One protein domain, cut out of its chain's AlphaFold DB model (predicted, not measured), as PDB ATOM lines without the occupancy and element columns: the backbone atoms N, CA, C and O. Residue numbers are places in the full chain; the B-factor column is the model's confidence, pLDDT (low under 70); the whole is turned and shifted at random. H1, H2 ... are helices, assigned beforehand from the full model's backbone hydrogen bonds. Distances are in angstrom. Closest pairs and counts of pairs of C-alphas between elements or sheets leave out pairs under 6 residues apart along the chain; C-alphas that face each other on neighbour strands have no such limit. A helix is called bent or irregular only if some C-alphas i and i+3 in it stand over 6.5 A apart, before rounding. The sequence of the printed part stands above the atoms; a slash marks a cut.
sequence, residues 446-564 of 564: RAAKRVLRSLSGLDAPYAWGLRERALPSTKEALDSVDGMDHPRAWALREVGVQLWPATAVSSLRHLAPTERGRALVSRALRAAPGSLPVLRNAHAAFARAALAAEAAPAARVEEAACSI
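Overview. This is residues 446 to 564 of the 564 residues of the protein "Thymidylate kinase" of Anaeromyxobacter sp. (strain Fw109-5) (UniProt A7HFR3). Seven helices make a compact body in which the chain zigzags between two rows, H2, H4 and H6 in one row and H1, H3, H5 and H7 in the other, with the short H3 and H5 in the inner part of theirs. The end of H7 and the tail after it, residues 549 to 564, stick out as one long arm. The printed part has 119 residues, with helices H1 to H7 in that order along the chain and no named strand; the class is all helix. The whole is loose, with a radius of gyration of the C-alphas of 17.0 A, and spans 66 by 36 by 20 A, the arm making much of the length.

Arrangement. H7, residues 532 to 551, touches H5, residues 501 to 506, with residues 533 to 541 alone, at a shallow tilt of 22 degrees, the same way; the closest C-alphas, of Ala 502 and Val 534, are 4.2 A apart. H6, residues 515 to 527, and H7 are a hairpin at a shallow tilt of 19 degrees, with the C-alphas of Val 521 and Ala 538 closest at 6.4 A. H5 and H6 are also a hairpin, at 35.4 degrees only just a steep tilt, closest at the C-alphas of Pro 501 and Ala 524, 4.8 A. H4, residues 487 to 499, touches H6 with residues 493 to 498 alone, the same way at a shallow tilt of 18 degrees; the C-alphas of Val 497 and Ala 524 are closest, 5.7 A apart. H3, residues 476 to 479, touches H5, with the C-alphas of Leu 478 and Ala 504 closest at 6.2 A. H2, residues 461 to 470, touches H3, with the C-alphas of Arg 467 and Ala 477 closest at 4.7 A. H1, residues 446 to 454, touches H3, with the C-alphas of Leu 452 and Glu 476 closest at 6.0 A. H1 and H7 are apart. Every O i to N i+4 pair is within hydrogen-bond range in H2, H5, H6 and H7, against 4 of 5 in H1 and 7 of 9 in H4; H3 is too short for such a pair.

Along the chain. H7 measures 28.3 A from C-alpha 532 at (158.054, 206.082, 145.876) to C-alpha 551 at (129.948, 202.994, 144.220). H4 measures 19.0 A, H6 18.5 A, H2 14.7 A and H1 14.2 A. H1 begins with C-alpha 446 at (159.940, 219.041, 118.023) and is irregular, C-alphas 446 and 449 being 8.9 A apart.

Size, cuts and confidence. The C-alphas of Arg 446 and Ile 564, the chain's last residue, are the two farthest apart, 67.1 A. Without residues 549 to 564, which stand free, the body spans 35 by 28 by 20 A. The printed part has no cut and no long link. Mean pLDDT of the printed part is 89.0; residues 552 to 564 are under 70.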
ATOM      1  N   ARG A 446     159.640 217.773 117.333       91.69
ATOM      2  CA  ARG A 446     159.940 219.041 118.023       91.69
ATOM      3  C   ARG A 446     159.254 219.154 119.382       91.69
ATOM      4  O   ARG A 446     159.792 219.790 120.290       91.69
ATOM      5  N   ALA A 447     158.083 218.542 119.522       94.31
ATOM      6  CA  ALA A 447     157.199 218.675 120.670       94.31
ATOM      7  C   ALA A 447     156.502 217.355 121.038       94.31
ATOM      8  O   ALA A 447     155.325 217.356 121.406       94.31
ATOM      9  N   ALA A 448     157.241 216.239 120.987       94.69
ATOM     10  CA  ALA A 448     156.754 214.885 121.263       94.69
ATOM     11  C   ALA A 448     155.843 214.806 122.494       94.69
ATOM     12  O   ALA A 448     154.775 214.207 122.433       94.69
ATOM     13  N   LYS A 449     156.201 215.473 123.598       95.00
ATOM     14  CA  LYS A 449     155.378 215.495 124.813       95.00
ATOM     15  C   LYS A 449     153.973 216.052 124.580       95.00
ATOM     16  O   LYS A 449     152.995 215.490 125.068       95.00
ATOM     17  N   ARG A 450     153.876 217.186 123.880       93.94
ATOM     18  CA  ARG A 450     152.599 217.853 123.592       93.94
ATOM     19  C   ARG A 450     151.797 217.060 122.571       93.94
ATOM     20  O   ARG A 450     150.595 216.911 122.758       93.94
ATOM     21  N   VAL A 451     152.468 216.489 121.568       96.88
ATOM     22  CA  VAL A 451     151.821 215.614 120.586       96.88
ATOM     23  C   VAL A 451     151.222 214.398 121.281       96.88
ATOM     24  O   VAL A 451     150.023 214.189 121.172       96.88
ATOM     25  N   LEU A 452     152.000 213.663 122.080       97.12
ATOM     26  CA  LEU A 452     151.520 212.478 122.801       97.12
ATOM     27  C   LEU A 452     150.369 212.803 123.761       97.12
ATOM     28  O   LEU A 452     149.414 212.041 123.832       97.12
ATOM     29  N   ARG A 453     150.402 213.960 124.438       94.88
ATOM     30  CA  ARG A 453     149.273 214.420 125.267       94.88
ATOM     31  C   ARG A 453     148.001 214.658 124.445       94.88
ATOM     32  O   ARG A 453     146.918 214.367 124.926       94.88
ATOM     33  N   SER A 454     148.122 215.171 123.220       95.19
ATOM     34  CA  SER A 454     146.965 215.371 122.331       95.19
ATOM     35  C   SER A 454     146.374 214.063 121.791       95.19
ATOM     36  O   SER A 454     145.307 214.100 121.186       95.19
ATOM     37  N   LEU A 455     147.075 212.934 121.962       95.88
ATOM     38  CA  LEU A 455     146.627 211.605 121.546       95.88
ATOM     39  C   LEU A 455     145.888 210.857 122.665       95.88
ATOM     40  O   LEU A 455     145.532 209.706 122.447       95.88
ATOM     41  N   SER A 456     145.716 211.418 123.864       92.50
ATOM     42  CA  SER A 456     145.084 210.700 124.981       92.50
ATOM     43  C   SER A 456     143.746 210.074 124.573       92.50
ATOM     44  O   SER A 456     142.894 210.757 124.022       92.50
ATOM     45  N   GLY A 457     143.591 208.764 124.786       88.94
ATOM     46  CA  GLY A 457     142.356 208.031 124.471       88.94
ATOM     47  C   GLY A 457     142.090 207.757 122.983       88.94
ATOM     48  O   GLY A 457     141.183 206.993 122.670       88.94
ATOM     49  N   LEU A 458     142.884 208.309 122.057       93.94
ATOM     50  CA  LEU A 458     142.616 208.200 120.622       93.94
ATOM     51  C   LEU A 458     142.973 206.817 120.046       93.94
ATOM     52  O   LEU A 458     144.147 206.426 120.050       93.94
ATOM     53  N   ASP A 459     142.004 206.116 119.463       94.75
ATOM     54  CA  ASP A 459     142.204 204.822 118.796       94.75
ATOM     55  C   ASP A 459     142.296 204.950 117.265       94.75
ATOM     56  O   ASP A 459     141.468 204.446 116.514       94.75
ATOM     57  N   ALA A 460     143.320 205.664 116.791       93.94
ATOM     58  CA  ALA A 460     143.592 205.826 115.364       93.94
ATOM     59  C   ALA A 460     144.898 205.112 114.960       93.94
ATOM     60  O   ALA A 460     145.894 205.198 115.692       93.94
ATOM     61  N   PRO A 461     144.976 204.461 113.778       94.62
ATOM     62  CA  PRO A 461     146.184 203.753 113.337       94.62
ATOM     63  C   PRO A 461     147.467 204.601 113.365       94.62
ATOM     64  O   PRO A 461     148.504 204.125 113.832       94.62
ATOM     65  N   TYR A 462     147.398 205.868 112.931       95.75
ATOM     66  CA  TYR A 462     148.551 206.781 112.946       95.75
ATOM     67  C   TYR A 462     148.983 207.147 114.378       95.75
ATOM     68  O   TYR A 462     150.180 207.230 114.663       95.75
ATOM     69  N   ALA A 463     148.023 207.308 115.299       97.06
ATOM     70  CA  ALA A 463     148.285 207.645 116.696       97.06
ATOM     71  C   ALA A 463     149.098 206.543 117.384       97.06
ATOM     72  O   ALA A 463     150.065 206.830 118.091       97.06
ATOM     73  N   TRP A 464     148.768 205.275 117.123       97.50
ATOM     74  CA  TRP A 464     149.553 204.152 117.626       97.50
ATOM     75  C   TRP A 464     150.998 204.156 117.120       97.50
ATOM     76  O   TRP A 464     151.910 203.965 117.922       97.50
ATOM     77  N   GLY A 465     151.215 204.451 115.833       97.19
ATOM     78  CA  GLY A 465     152.565 204.560 115.273       97.19
ATOM     79  C   GLY A 465     153.413 205.624 115.981       97.19
ATOM     80  O   GLY A 465     154.594 205.402 116.255       97.19
ATOM     81  N   LEU A 466     152.815 206.761 116.356       97.69
ATOM     82  CA  LEU A 466     153.497 207.803 117.136       97.69
ATOM     83  C   LEU A 466     153.831 207.339 118.564       97.69
ATOM     84  O   LEU A 466     154.936 207.594 119.049       97.69
ATOM     85  N   ARG A 467     152.916 206.629 119.236       97.88
ATOM     86  CA  ARG A 467     153.143 206.087 120.590       97.88
ATOM     87  C   ARG A 467     154.270 205.059 120.615       97.88
ATOM     88  O   ARG A 467     155.159 205.144 121.461       97.88
ATOM     89  N   GLU A 468     154.254 204.119 119.677       97.62
ATOM     90  CA  GLU A 468     155.248 203.045 119.569       97.62
ATOM     91  C   GLU A 468     156.643 203.607 119.282       97.62
ATOM     92  O   GLU A 468     157.604 203.244 119.962       97.62
ATOM     93  N   ARG A 469     156.749 204.580 118.365       96.50
ATOM     94  CA  ARG A 469     158.000 205.315 118.108       96.50
ATOM     95  C   ARG A 469     158.505 206.076 119.339       96.50
ATOM     96  O   ARG A 469     159.713 206.171 119.550       96.50
ATOM     97  N   ALA A 470     157.603 206.640 120.144       97.19
ATOM     98  CA  ALA A 470     157.961 207.450 121.306       97.19
ATOM     99  C   ALA A 470     158.368 206.635 122.542       97.19
ATOM    100  O   ALA A 470     159.198 207.114 123.319       97.19
ATOM    101  N   LEU A 471     157.804 205.438 122.742       97.44
ATOM    102  CA  LEU A 471     157.946 204.664 123.981       97.44
ATOM    103  C   LEU A 471     159.404 204.457 124.436       97.44
ATOM    104  O   LEU A 471     159.666 204.658 125.624       97.44
ATOM    105  N   PRO A 472     160.381 204.128 123.564       95.62
ATOM    106  CA  PRO A 472     161.776 203.985 123.993       95.62
ATOM    107  C   PRO A 472     162.378 205.287 124.535       95.62
ATOM    108  O   PRO A 472     163.299 205.275 125.352       95.62
ATOM    109  N   SER A 473     161.867 206.424 124.063       93.38
ATOM    110  CA  SER A 473     162.440 207.743 124.302       93.38
ATOM    111  C   SER A 473     161.735 208.532 125.388       93.38
ATOM    112  O   SER A 473     162.379 209.423 125.943       93.38
ATOM    113  N   THR A 474     160.455 208.272 125.676       96.06
ATOM    114  CA  THR A 474     159.715 209.029 126.688       96.06
ATOM    115  C   THR A 474     158.462 208.317 127.208       96.06
ATOM    116  O   THR A 474     157.776 207.601 126.480       96.06
ATOM    117  N   LYS A 475     158.136 208.568 128.480       96.44
ATOM    118  CA  LYS A 475     157.008 207.939 129.183       96.44
ATOM    119  C   LYS A 475     155.634 208.370 128.663       96.44
ATOM    120  O   LYS A 475     154.661 207.657 128.877       96.44
ATOM    121  N   GLU A 476     155.534 209.527 128.006       97.12
ATOM    122  CA  GLU A 476     154.258 210.097 127.562       97.12
ATOM    123  C   GLU A 476     153.516 209.224 126.540       97.12
ATOM    124  O   GLU A 476     152.304 209.358 126.397       97.12
ATOM    125  N   ALA A 477     154.201 208.269 125.900       97.62
ATOM    126  CA  ALA A 477     153.548 207.211 125.132       97.62
ATOM    127  C   ALA A 477     152.565 206.398 125.995       97.62
ATOM    128  O   ALA A 477     151.452 206.122 125.556       97.62
ATOM    129  N   LEU A 478     152.948 206.077 127.236       97.81
ATOM    130  CA  LEU A 478     152.097 205.376 128.200       97.81
ATOM    131  C   LEU A 478     151.040 206.294 128.816       97.81
ATOM    132  O   LEU A 478     149.913 205.854 129.013       97.81
ATOM    133  N   ASP A 479     151.378 207.562 129.089       96.44
ATOM    134  CA  ASP A 479     150.386 208.536 129.575       96.44
ATOM    135  C   ASP A 479     149.222 208.677 128.571       96.44
ATOM    136  O   ASP A 479     148.072 208.802 128.974       96.44
ATOM    137  N   SER A 480     149.509 208.613 127.263       96.62
ATOM    138  CA  SER A 480     148.496 208.756 126.204       96.62
ATOM    139  C   SER A 480     147.526 207.573 126.066       96.62
ATOM    140  O   SER A 480     146.543 207.678 125.335       96.62
ATOM    141  N   VAL A 481     147.802 206.449 126.733       97.19
ATOM    142  CA  VAL A 481     146.934 205.258 126.736       97.19
ATOM    143  C   VAL A 481     146.333 204.992 128.115       97.19
ATOM    144  O   VAL A 481     145.949 203.862 128.413       97.19
ATOM    145  N   ASP A 482     146.273 206.015 128.972       95.12
ATOM    146  CA  ASP A 482     145.683 205.916 130.308       95.12
ATOM    147  C   ASP A 482     144.281 205.290 130.264       95.12
ATOM    148  O   ASP A 482     143.397 205.754 129.549       95.12
ATOM    149  N   GLY A 483     144.095 204.196 131.003       95.06
ATOM    150  CA  GLY A 483     142.835 203.460 131.080       95.06
ATOM    151  C   GLY A 483     142.393 202.729 129.807       95.06
ATOM    152  O   GLY A 483     141.335 202.116 129.835       95.06
ATOM    153  N   MET A 484     143.154 202.743 128.707       96.25
ATOM    154  CA  MET A 484     142.753 202.033 127.483       96.25
ATOM    155  C   MET A 484     142.938 200.516 127.632       96.25
ATOM    156  O   MET A 484     144.073 200.054 127.825       96.25
ATOM    157  N   ASP A 485     141.858 199.747 127.479       96.38
ATOM    158  CA  ASP A 485     141.887 198.281 127.385       96.38
ATOM    159  C   ASP A 485     141.956 197.827 125.923       96.38
ATOM    160  O   ASP A 485     140.987 197.381 125.318       96.38
ATOM    161  N   HIS A 486     143.126 198.021 125.317       96.62
ATOM    162  CA  HIS A 486     143.372 197.708 123.913       96.62
ATOM    163  C   HIS A 486     144.634 196.837 123.783       96.62
ATOM    164  O   HIS A 486     145.615 197.100 124.493       96.62
ATOM    165  N   PRO A 487     144.693 195.844 122.869       97.25
ATOM    166  CA  PRO A 487     145.865 194.976 122.721       97.25
ATOM    167  C   PRO A 487     147.183 195.740 122.528       97.25
ATOM    168  O   PRO A 487     148.185 195.412 123.165       97.25
ATOM    169  N   ARG A 488     147.179 196.815 121.724       97.81
ATOM    170  CA  ARG A 488     148.371 197.667 121.528       97.81
ATOM    171  C   ARG A 488     148.705 198.508 122.763       97.81
ATOM    172  O   ARG A 488     149.883 198.694 123.052       97.81
ATOM    173  N   ALA A 489     147.710 198.964 123.533       98.12
ATOM    174  CA  ALA A 489     147.964 199.657 124.802       98.12
ATOM    175  C   ALA A 489     148.662 198.723 125.795       98.12
ATOM    176  O   ALA A 489     149.650 199.101 126.425       98.12
ATOM    177  N   TRP A 490     148.194 197.479 125.893       98.19
ATOM    178  CA  TRP A 490     148.859 196.468 126.698       98.19
ATOM    179  C   TRP A 490     150.278 196.180 126.208       98.19
ATOM    180  O   TRP A 490     151.188 196.203 127.026       98.19
ATOM    181  N   ALA A 491     150.503 196.000 124.904       97.94
ATOM    182  CA  ALA A 491     151.851 195.810 124.363       97.94
ATOM    183  C   ALA A 491     152.806 196.961 124.749       97.94
ATOM    184  O   ALA A 491     153.934 196.712 125.180       97.94
ATOM    185  N   LEU A 492     152.336 198.216 124.691       98.12
ATOM    186  CA  LEU A 492     153.105 199.368 125.166       98.12
ATOM    187  C   LEU A 492     153.424 199.267 126.663       98.12
ATOM    188  O   LEU A 492     154.565 199.508 127.046       98.12
ATOM    189  N   ARG A 493     152.456 198.899 127.514       98.12
ATOM    190  CA  ARG A 493     152.668 198.726 128.966       98.12
ATOM    191  C   ARG A 493     153.664 197.611 129.278       98.12
ATOM    192  O   ARG A 493     154.520 197.788 130.142       98.12
ATOM    193  N   GLU A 494     153.585 196.496 128.558       97.00
ATOM    194  CA  GLU A 494     154.454 195.327 128.732       97.00
ATOM    195  C   GLU A 494     155.929 195.653 128.481       97.00
ATOM    196  O   GLU A 494     156.794 195.273 129.273       97.00
ATOM    197  N   VAL A 495     156.214 196.407 127.417       96.69
ATOM    198  CA  VAL A 495     157.559 196.925 127.121       96.69
ATOM    199  C   VAL A 495     157.912 198.068 128.077       96.69
ATOM    200  O   VAL A 495     159.008 198.142 128.636       96.69
ATOM    201  N   GLY A 496     156.954 198.964 128.295       96.81
ATOM    202  CA  GLY A 496     157.111 200.201 129.038       96.81
ATOM    203  C   GLY A 496     157.385 200.016 130.523       96.81
ATOM    204  O   GLY A 496     158.034 200.875 131.104       96.81
ATOM    205  N   VAL A 497     156.974 198.911 131.150       96.88
ATOM    206  CA  VAL A 497     157.185 198.686 132.593       96.88
ATOM    207  C   VAL A 497     158.665 198.640 132.986       96.88
ATOM    208  O   VAL A 497     159.006 199.033 134.097       96.88
ATOM    209  N   GLN A 498     159.555 198.231 132.078       93.62
ATOM    210  CA  GLN A 498     161.003 198.222 132.329       93.62
ATOM    211  C   GLN A 498     161.635 199.611 132.175       93.62
ATOM    212  O   GLN A 498     162.628 199.930 132.823       93.62
ATOM    213  N   LEU A 499     161.062 200.444 131.306       94.12
ATOM    214  CA  LEU A 499     161.584 201.773 130.985       94.12
ATOM    215  C   LEU A 499     160.994 202.857 131.900       94.12
ATOM    216  O   LEU A 499     161.689 203.786 132.308       94.12
ATOM    217  N   TRP A 500     159.706 202.726 132.213       96.75
ATOM    218  CA  TRP A 500     158.842 203.727 132.834       96.75
ATOM    219  C   TRP A 500     157.892 203.079 133.863       96.75
ATOM    220  O   TRP A 500     156.673 203.259 133.760       96.75
ATOM    221  N   PRO A 501     158.399 202.333 134.865       96.56
ATOM    222  CA  PRO A 501     157.572 201.511 135.756       96.56
ATOM    223  C   PRO A 501     156.440 202.301 136.421       96.56
ATOM    224  O   PRO A 501     155.301 201.840 136.451       96.56
ATOM    225  N   ALA A 502     156.705 203.531 136.876       96.69
ATOM    226  CA  ALA A 502     155.683 204.352 137.522       96.69
ATOM    227  C   ALA A 502     154.549 204.719 136.556       96.69
ATOM    228  O   ALA A 502     153.384 204.708 136.948       96.69
ATOM    229  N   THR A 503     154.877 205.026 135.297       97.44
ATOM    230  CA  THR A 503     153.871 205.430 134.302       97.44
ATOM    231  C   THR A 503     153.117 204.231 133.736       97.44
ATOM    232  O   THR A 503     151.918 204.326 133.500       97.44
ATOM    233  N   ALA A 504     153.779 203.077 133.594       97.75
ATOM    234  CA  ALA A 504     153.110 201.828 133.241       97.75
ATOM    235  C   ALA A 504     151.995 201.506 134.247       97.75
ATOM    236  O   ALA A 504     150.871 201.233 133.835       97.75
ATOM    237  N   VAL A 505     152.272 201.652 135.548       97.25
ATOM    238  CA  VAL A 505     151.267 201.473 136.605       97.25
ATOM    239  C   VAL A 505     150.177 202.540 136.547       97.25
ATOM    240  O   VAL A 505     149.002 202.187 136.558       97.25
ATOM    241  N   SER A 506     150.525 203.832 136.462       96.19
ATOM    242  CA  SER A 506     149.488 204.876 136.442       96.19
ATOM    243  C   SER A 506     148.561 204.756 135.238       96.19
ATOM    244  O   SER A 506     147.376 205.007 135.396       96.19
ATOM    245  N   SER A 507     149.075 204.307 134.086       96.88
ATOM    246  CA  SER A 507     148.294 204.139 132.851       96.88
ATOM    247  C   SER A 507     147.219 203.050 132.920       96.88
ATOM    248  O   SER A 507     146.440 202.910 131.979       96.88
ATOM    249  N   LEU A 508     147.200 202.221 133.970       95.50
ATOM    250  CA  LEU A 508     146.188 201.176 134.134       95.50
ATOM    251  C   LEU A 508     144.821 201.766 134.493       95.50
ATOM    252  O   LEU A 508     143.810 201.210 134.080       95.50
ATOM    253  N   ARG A 509     144.772 202.867 135.257       88.12
ATOM    254  CA  ARG A 509     143.535 203.430 135.822       88.12
ATOM    255  C   ARG A 509     142.648 202.332 136.447       88.12
ATOM    256  O   ARG A 509     143.018 201.769 137.472       88.12
ATOM    257  N   HIS A 510     141.514 202.006 135.825       91.44
ATOM    258  CA  HIS A 510     140.543 201.010 136.292       91.44
ATOM    259  C   HIS A 510     140.951 199.558 135.979       91.44
ATOM    260  O   HIS A 510     140.335 198.630 136.488       91.44
ATOM    261  N   LEU A 511     142.006 199.338 135.185       95.12
ATOM    262  CA  LEU A 511     142.493 198.010 134.791       95.12
ATOM    263  C   LEU A 511     143.390 197.351 135.845       95.12
ATOM    264  O   LEU A 511     143.668 196.156 135.752       95.12
ATOM    265  N   ALA A 512     143.864 198.101 136.843       93.38
ATOM    266  CA  ALA A 512     144.787 197.593 137.862       93.38
ATOM    267  C   ALA A 512     144.284 196.366 138.655       93.38
ATOM    268  O   ALA A 512     145.099 195.480 138.913       93.38
ATOM    269  N   PRO A 513     142.987 196.239 139.004       92.31
ATOM    270  CA  PRO A 513     142.450 195.068 139.700       92.31
ATOM    271  C   PRO A 513     142.202 193.853 138.806       92.31
ATOM    272  O   PRO A 513     141.738 192.831 139.306       92.31
ATOM    273  N   THR A 514     142.449 193.922 137.501       94.19
ATOM    274  CA  THR A 514     142.411 192.712 136.669       94.19
ATOM    275  C   THR A 514     143.604 191.816 137.012       94.19
ATOM    276  O   THR A 514     144.607 192.282 137.556       94.19
ATOM    277  N   GLU A 515     143.533 190.525 136.687       93.56
ATOM    278  CA  GLU A 515     144.679 189.617 136.845       93.56
ATOM    279  C   GLU A 515     145.923 190.154 136.116       93.56
ATOM    280  O   GLU A 515     146.998 190.294 136.705       93.56
ATOM    281  N   ARG A 516     145.738 190.579 134.861       95.38
ATOM    282  CA  ARG A 516     146.792 191.177 134.037       95.38
ATOM    283  C   ARG A 516     147.329 192.485 134.628       95.38
ATOM    284  O   ARG A 516     148.541 192.704 134.643       95.38
ATOM    285  N   GLY A 517     146.449 193.337 135.154       96.00
ATOM    286  CA  GLY A 517     146.816 194.576 135.842       96.00
ATOM    287  C   GLY A 517     147.676 194.319 137.079       96.00
ATOM    288  O   GLY A 517     148.756 194.899 137.205       96.00
ATOM    289  N   ARG A 518     147.262 193.386 137.946       95.19
ATOM    290  CA  ARG A 518     148.026 192.971 139.136       95.19
ATOM    291  C   ARG A 518     149.406 192.422 138.780       95.19
ATOM    292  O   ARG A 518     150.393 192.761 139.443       95.19
ATOM    293  N   ALA A 519     149.504 191.631 137.712       94.62
ATOM    294  CA  ALA A 519     150.781 191.120 137.221       94.62
ATOM    295  C   ALA A 519     151.721 192.255 136.767       94.62
ATOM    296  O   ALA A 519     152.909 192.257 137.114       94.62
ATOM    297  N   LEU A 520     151.198 193.262 136.053       96.50
ATOM    298  CA  LEU A 520     151.973 194.434 135.633       96.50
ATOM    299  C   LEU A 520     152.445 195.270 136.834       96.50
ATOM    300  O   LEU A 520     153.616 195.654 136.887       96.50
ATOM    301  N   VAL A 521     151.573 195.516 137.820       96.25
ATOM    302  CA  VAL A 521     151.931 196.236 139.058       96.25
ATOM    303  C   VAL A 521     153.053 195.518 139.804       96.25
ATOM    304  O   VAL A 521     154.046 196.141 140.181       96.25
ATOM    305  N   SER A 522     152.946 194.197 139.946       94.12
ATOM    306  CA  SER A 522     153.972 193.375 140.595       94.12
ATOM    307  C   SER A 522     155.322 193.483 139.881       94.12
ATOM    308  O   SER A 522     156.364 193.639 140.518       94.12
ATOM    309  N   ARG A 523     155.320 193.469 138.542       94.81
ATOM    310  CA  ARG A 523     156.533 193.678 137.736       94.81
ATOM    311  C   ARG A 523     157.124 195.071 137.914       94.81
ATOM    312  O   ARG A 523     158.339 195.180 138.032       94.81
ATOM    313  N   ALA A 524     156.298 196.113 137.964       95.50
ATOM    314  CA  ALA A 524     156.763 197.481 138.180       95.50
ATOM    315  C   ALA A 524     157.424 197.653 139.556       95.50
ATOM    316  O   ALA A 524     158.498 198.247 139.654       95.50
ATOM    317  N   LEU A 525     156.822 197.084 140.608       93.12
ATOM    318  CA  LEU A 525     157.381 197.089 141.963       93.12
ATOM    319  C   LEU A 525     158.707 196.322 142.036       93.12
ATOM    320  O   LEU A 525     159.626 196.773 142.712       93.12
ATOM    321  N   ARG A 526     158.854 195.211 141.301       90.94
ATOM    322  CA  ARG A 526     160.139 194.496 141.193       90.94
ATOM    323  C   ARG A 526     161.187 195.261 140.386       90.94
ATOM    324  O   ARG A 526     162.357 195.242 140.751       90.94
ATOM    325  N   ALA A 527     160.786 195.945 139.316       90.75
ATOM    326  CA  ALA A 527     161.695 196.743 138.492       90.75
ATOM    327  C   ALA A 527     162.243 197.971 139.244       90.75
ATOM    328  O   ALA A 527     163.345 198.437 138.952       90.75
ATOM    329  N   ALA A 528     161.495 198.500 140.218       89.56
ATOM    330  CA  ALA A 528     161.886 199.680 140.985       89.56
ATOM    331  C   ALA A 528     161.405 199.622 142.457       89.56
ATOM    332  O   ALA A 528     160.551 200.417 142.859       89.56
ATOM    333  N   PRO A 529     161.983 198.739 143.296       85.69
ATOM    334  CA  PRO A 529     161.460 198.423 144.635       85.69
ATOM    335  C   PRO A 529     161.506 199.585 145.634       85.69
ATOM    336  O   PRO A 529     160.663 199.661 146.526       85.69
ATOM    337  N   GLY A 530     162.459 200.508 145.467       84.12
ATOM    338  CA  GLY A 530     162.585 201.727 146.276       84.12
ATOM    339  C   GLY A 530     161.912 202.965 145.673       84.12
ATOM    340  O   GLY A 530     162.105 204.063 146.184       84.12
ATOM    341  N   SER A 531     161.176 202.840 144.561       90.62
ATOM    342  CA  SER A 531     160.567 203.998 143.899       90.62
ATOM    343  C   SER A 531     159.246 204.381 144.561       90.62
ATOM    344  O   SER A 531     158.211 203.743 144.348       90.62
ATOM    345  N   LEU A 532     159.265 205.480 145.320       92.81
ATOM    346  CA  LEU A 532     158.054 206.082 145.876       92.81
ATOM    347  C   LEU A 532     157.005 206.432 144.796       92.81
ATOM    348  O   LEU A 532     155.829 206.149 145.020       92.81
ATOM    349  N   PRO A 533     157.371 206.954 143.603       95.31
ATOM    350  CA  PRO A 533     156.418 207.134 142.503       95.31
ATOM    351  C   PRO A 533     155.696 205.853 142.056       95.31
ATOM    352  O   PRO A 533     154.489 205.896 141.814       95.31
ATOM    353  N   VAL A 534     156.395 204.712 141.965       95.81
ATOM    354  CA  VAL A 534     155.770 203.420 141.611       95.81
ATOM    355  C   VAL A 534     154.812 202.976 142.708       95.81
ATOM    356  O   VAL A 534     153.663 202.649 142.416       95.81
ATOM    357  N   LEU A 535     155.263 203.022 143.964       95.69
ATOM    358  CA  LEU A 535     154.463 202.650 145.131       95.69
ATOM    359  C   LEU A 535     153.180 203.488 145.230       95.69
ATOM    360  O   LEU A 535     152.089 202.940 145.379       95.69
ATOM    361  N   ARG A 536     153.304 204.811 145.067       96.12
ATOM    362  CA  ARG A 536     152.175 205.745 145.046       96.12
ATOM    363  C   ARG A 536     151.184 205.400 143.942       96.12
ATOM    364  O   ARG A 536     149.983 205.388 144.189       96.12
ATOM    365  N   ASN A 537     151.660 205.157 142.720       97.00
ATOM    366  CA  ASN A 537     150.773 204.887 141.586       97.00
ATOM    367  C   ASN A 537     150.060 203.538 141.731       97.00
ATOM    368  O   ASN A 537     148.893 203.444 141.366       97.00
ATOM    369  N   ALA A 538     150.730 202.533 142.300       96.12
ATOM    370  CA  ALA A 538     150.120 201.244 142.604       96.12
ATOM    371  C   ALA A 538     148.994 201.396 143.636       96.12
ATOM    372  O   ALA A 538     147.876 200.953 143.380       96.12
ATOM    373  N   HIS A 539     149.259 202.090 144.752       96.88
ATOM    374  CA  HIS A 539     148.238 202.376 145.768       96.88
ATOM    375  C   HIS A 539     147.054 203.148 145.182       96.88
ATOM    376  O   HIS A 539     145.907 202.734 145.323       96.88
ATOM    377  N   ALA A 540     147.331 204.233 144.453       96.19
ATOM    378  CA  ALA A 540     146.302 205.067 143.843       96.19
ATOM    379  C   ALA A 540     145.382 204.274 142.901       96.19
ATOM    380  O   ALA A 540     144.170 204.481 142.915       96.19
ATOM    381  N   ALA A 541     145.945 203.375 142.089       94.12
ATOM    382  CA  ALA A 541     145.169 202.576 141.149       94.12
ATOM    383  C   ALA A 541     144.232 201.590 141.868       94.12
ATOM    384  O   ALA A 541     143.057 201.501 141.515       94.12
ATOM    385  N   PHE A 542     144.711 200.906 142.914       95.06
ATOM    386  CA  PHE A 542     143.872 199.999 143.703       95.06
ATOM    387  C   PHE A 542     142.819 200.738 144.535       95.06
ATOM    388  O   PHE A 542     141.661 200.330 144.527       95.06
ATOM    389  N   ALA A 543     143.178 201.847 145.189       94.56
ATOM    390  CA  ALA A 543     142.244 202.633 145.997       94.56
ATOM    391  C   ALA A 543     141.082 203.195 145.161       94.56
ATOM    392  O   ALA A 543     139.925 203.120 145.564       94.56
ATOM    393  N   ARG A 544     141.371 203.712 143.957       92.31
ATOM    394  CA  ARG A 544     140.333 204.198 143.031       92.31
ATOM    395  C   ARG A 544     139.407 203.089 142.555       92.31
ATOM    396  O   ARG A 544     138.211 203.312 142.426       92.31
ATOM    397  N   ALA A 545     139.959 201.914 142.278       89.88
ATOM    398  CA  ALA A 545     139.153 200.788 141.850       89.88
ATOM    399  C   ALA A 545     138.266 200.227 142.969       89.88
ATOM    400  O   ALA A 545     137.132 199.853 142.693       89.88
ATOM    401  N   ALA A 546     138.757 200.202 144.213       89.94
ATOM    402  CA  ALA A 546     137.952 199.828 145.374       89.94
ATOM    403  C   ALA A 546     136.763 200.787 145.550       89.94
ATOM    404  O   ALA A 546     135.626 200.333 145.613       89.94
ATOM    405  N   LEU A 547     137.008 202.104 145.487       88.50
ATOM    406  CA  LEU A 547     135.940 203.109 145.533       88.50
ATOM    407  C   LEU A 547     134.912 202.913 144.405       88.50
ATOM    408  O   LEU A 547     133.712 202.989 144.641       88.50
ATOM    409  N   ALA A 548     135.368 202.647 143.176       86.06
ATOM    410  CA  ALA A 548     134.471 202.412 142.045       86.06
ATOM    411  C   ALA A 548     133.615 201.141 142.217       86.06
ATOM    412  O   ALA A 548     132.475 201.113 141.762       86.06
ATOM    413  N   ALA A 549     134.148 200.105 142.874       85.38
ATOM    414  CA  ALA A 549     133.411 198.881 143.181       85.38
ATOM    415  C   ALA A 549     132.365 199.086 144.292       85.38
ATOM    416  O   ALA A 549     131.286 198.509 144.209       85.38
ATOM    417  N   GLU A 550     132.656 199.920 145.295       82.19
ATOM    418  CA  GLU A 550     131.699 200.307 146.346       82.19
ATOM    419  C   GLU A 550     130.574 201.204 145.807       82.19
ATOM    420  O   GLU A 550     129.428 201.096 146.237       82.19
ATOM    421  N   ALA A 551     130.897 202.078 144.847       72.31
ATOM    422  CA  ALA A 551     129.948 202.994 144.220       72.31
ATOM    423  C   ALA A 551     129.034 202.328 143.179       72.31
ATOM    424  O   ALA A 551     128.049 202.944 142.784       72.31
ATOM    425  N   ALA A 552     129.339 201.107 142.725       58.41
ATOM    426  CA  ALA A 552     128.440 200.309 141.899       58.41
ATOM    427  C   ALA A 552     127.338 199.726 142.809       58.41
ATOM    428  O   ALA A 552     127.587 198.730 143.493       58.41
ATOM    429  N   PRO A 553     126.127 200.311 142.881       56.75
ATOM    430  CA  PRO A 553     125.098 199.783 143.758       56.75
ATOM    431  C   PRO A 553     124.593 198.450 143.204       56.75
ATOM    432  O   PRO A 553     124.595 198.252 141.992       56.75
ATOM    433  N   ALA A 554     124.175 197.568 144.119       47.69
ATOM    434  CA  ALA A 554     123.028 196.640 144.149       47.69
ATOM    435  C   ALA A 554     122.081 196.459 142.923       47.69
ATOM    436  O   ALA A 554     120.961 195.989 143.091       47.69
ATOM    437  N   ALA A 555     122.504 196.701 141.683       38.47
ATOM    438  CA  ALA A 555     121.757 196.515 140.435       38.47
ATOM    439  C   ALA A 555     121.648 195.034 140.014       38.47
ATOM    440  O   ALA A 555     121.407 194.718 138.856       38.47
ATOM    441  N   ARG A 556     121.862 194.110 140.957       40.75
ATOM    442  CA  ARG A 556     121.666 192.663 140.784       40.75
ATOM    443  C   ARG A 556     120.646 192.069 141.760       40.75
ATOM    444  O   ARG A 556     120.534 190.850 141.823       40.75
ATOM    445  N   VAL A 557     119.912 192.891 142.519       40.31
ATOM    446  CA  VAL A 557     118.881 192.396 143.455       40.31
ATOM    447  C   VAL A 557     117.447 192.624 142.947       40.31
ATOM    448  O   VAL A 557     116.543 191.936 143.405       40.31
ATOM    449  N   GLU A 558     117.218 193.462 141.928       38.28
ATOM    450  CA  GLU A 558     115.868 193.634 141.345       38.28
ATOM    451  C   GLU A 558     115.542 192.689 140.169       38.28
ATOM    452  O   GLU A 558     114.369 192.457 139.895       38.28
ATOM    453  N   GLU A 559     116.523 192.027 139.542       39.22
ATOM    454  CA  GLU A 559     116.248 191.028 138.485       39.22
ATOM    455  C   GLU A 559     115.900 189.621 139.014       39.22
ATOM    456  O   GLU A 559     115.479 188.762 138.244       39.22
ATOM    457  N   ALA A 560     116.012 189.371 140.325       39.50
ATOM    458  CA  ALA A 560     115.661 188.078 140.930       39.50
ATOM    459  C   ALA A 560     114.276 188.056 141.613       39.50
ATOM    460  O   ALA A 560     113.873 187.014 142.124       39.50
ATOM    461  N   ALA A 561     113.538 189.174 141.623       40.03
ATOM    462  CA  ALA A 561     112.229 189.279 142.282       40.03
ATOM    463  C   ALA A 561     111.026 189.338 141.315       40.03
ATOM    464  O   ALA A 561     109.887 189.334 141.771       40.03
ATOM    465  N   CYS A 562     111.247 189.317 139.994       43.91
ATOM    466  CA  CYS A 562     110.183 189.205 138.980       43.91
ATOM    467  C   CYS A 562     110.108 187.810 138.333       43.91
ATOM    468  O   CYS A 562     109.764 187.663 137.161       43.91
ATOM    469  N   SER A 563     110.432 186.758 139.082       45.50
ATOM    470  CA  SER A 563     110.189 185.373 138.660       45.50
ATOM    471  C   SER A 563     109.798 184.498 139.847       45.50
ATOM    472  O   SER A 563     110.556 183.606 140.213       45.50
ATOM    473  N   ILE A 564     108.622 184.763 140.432       39.00
ATOM    474  CA  ILE A 564     107.746 183.760 141.068       39.00
ATOM    475  C   ILE A 564     106.299 184.136 140.760       39.00
ATOM    476  O   ILE A 564     105.949 185.315 140.998       39.00
TER     477      ILE A 564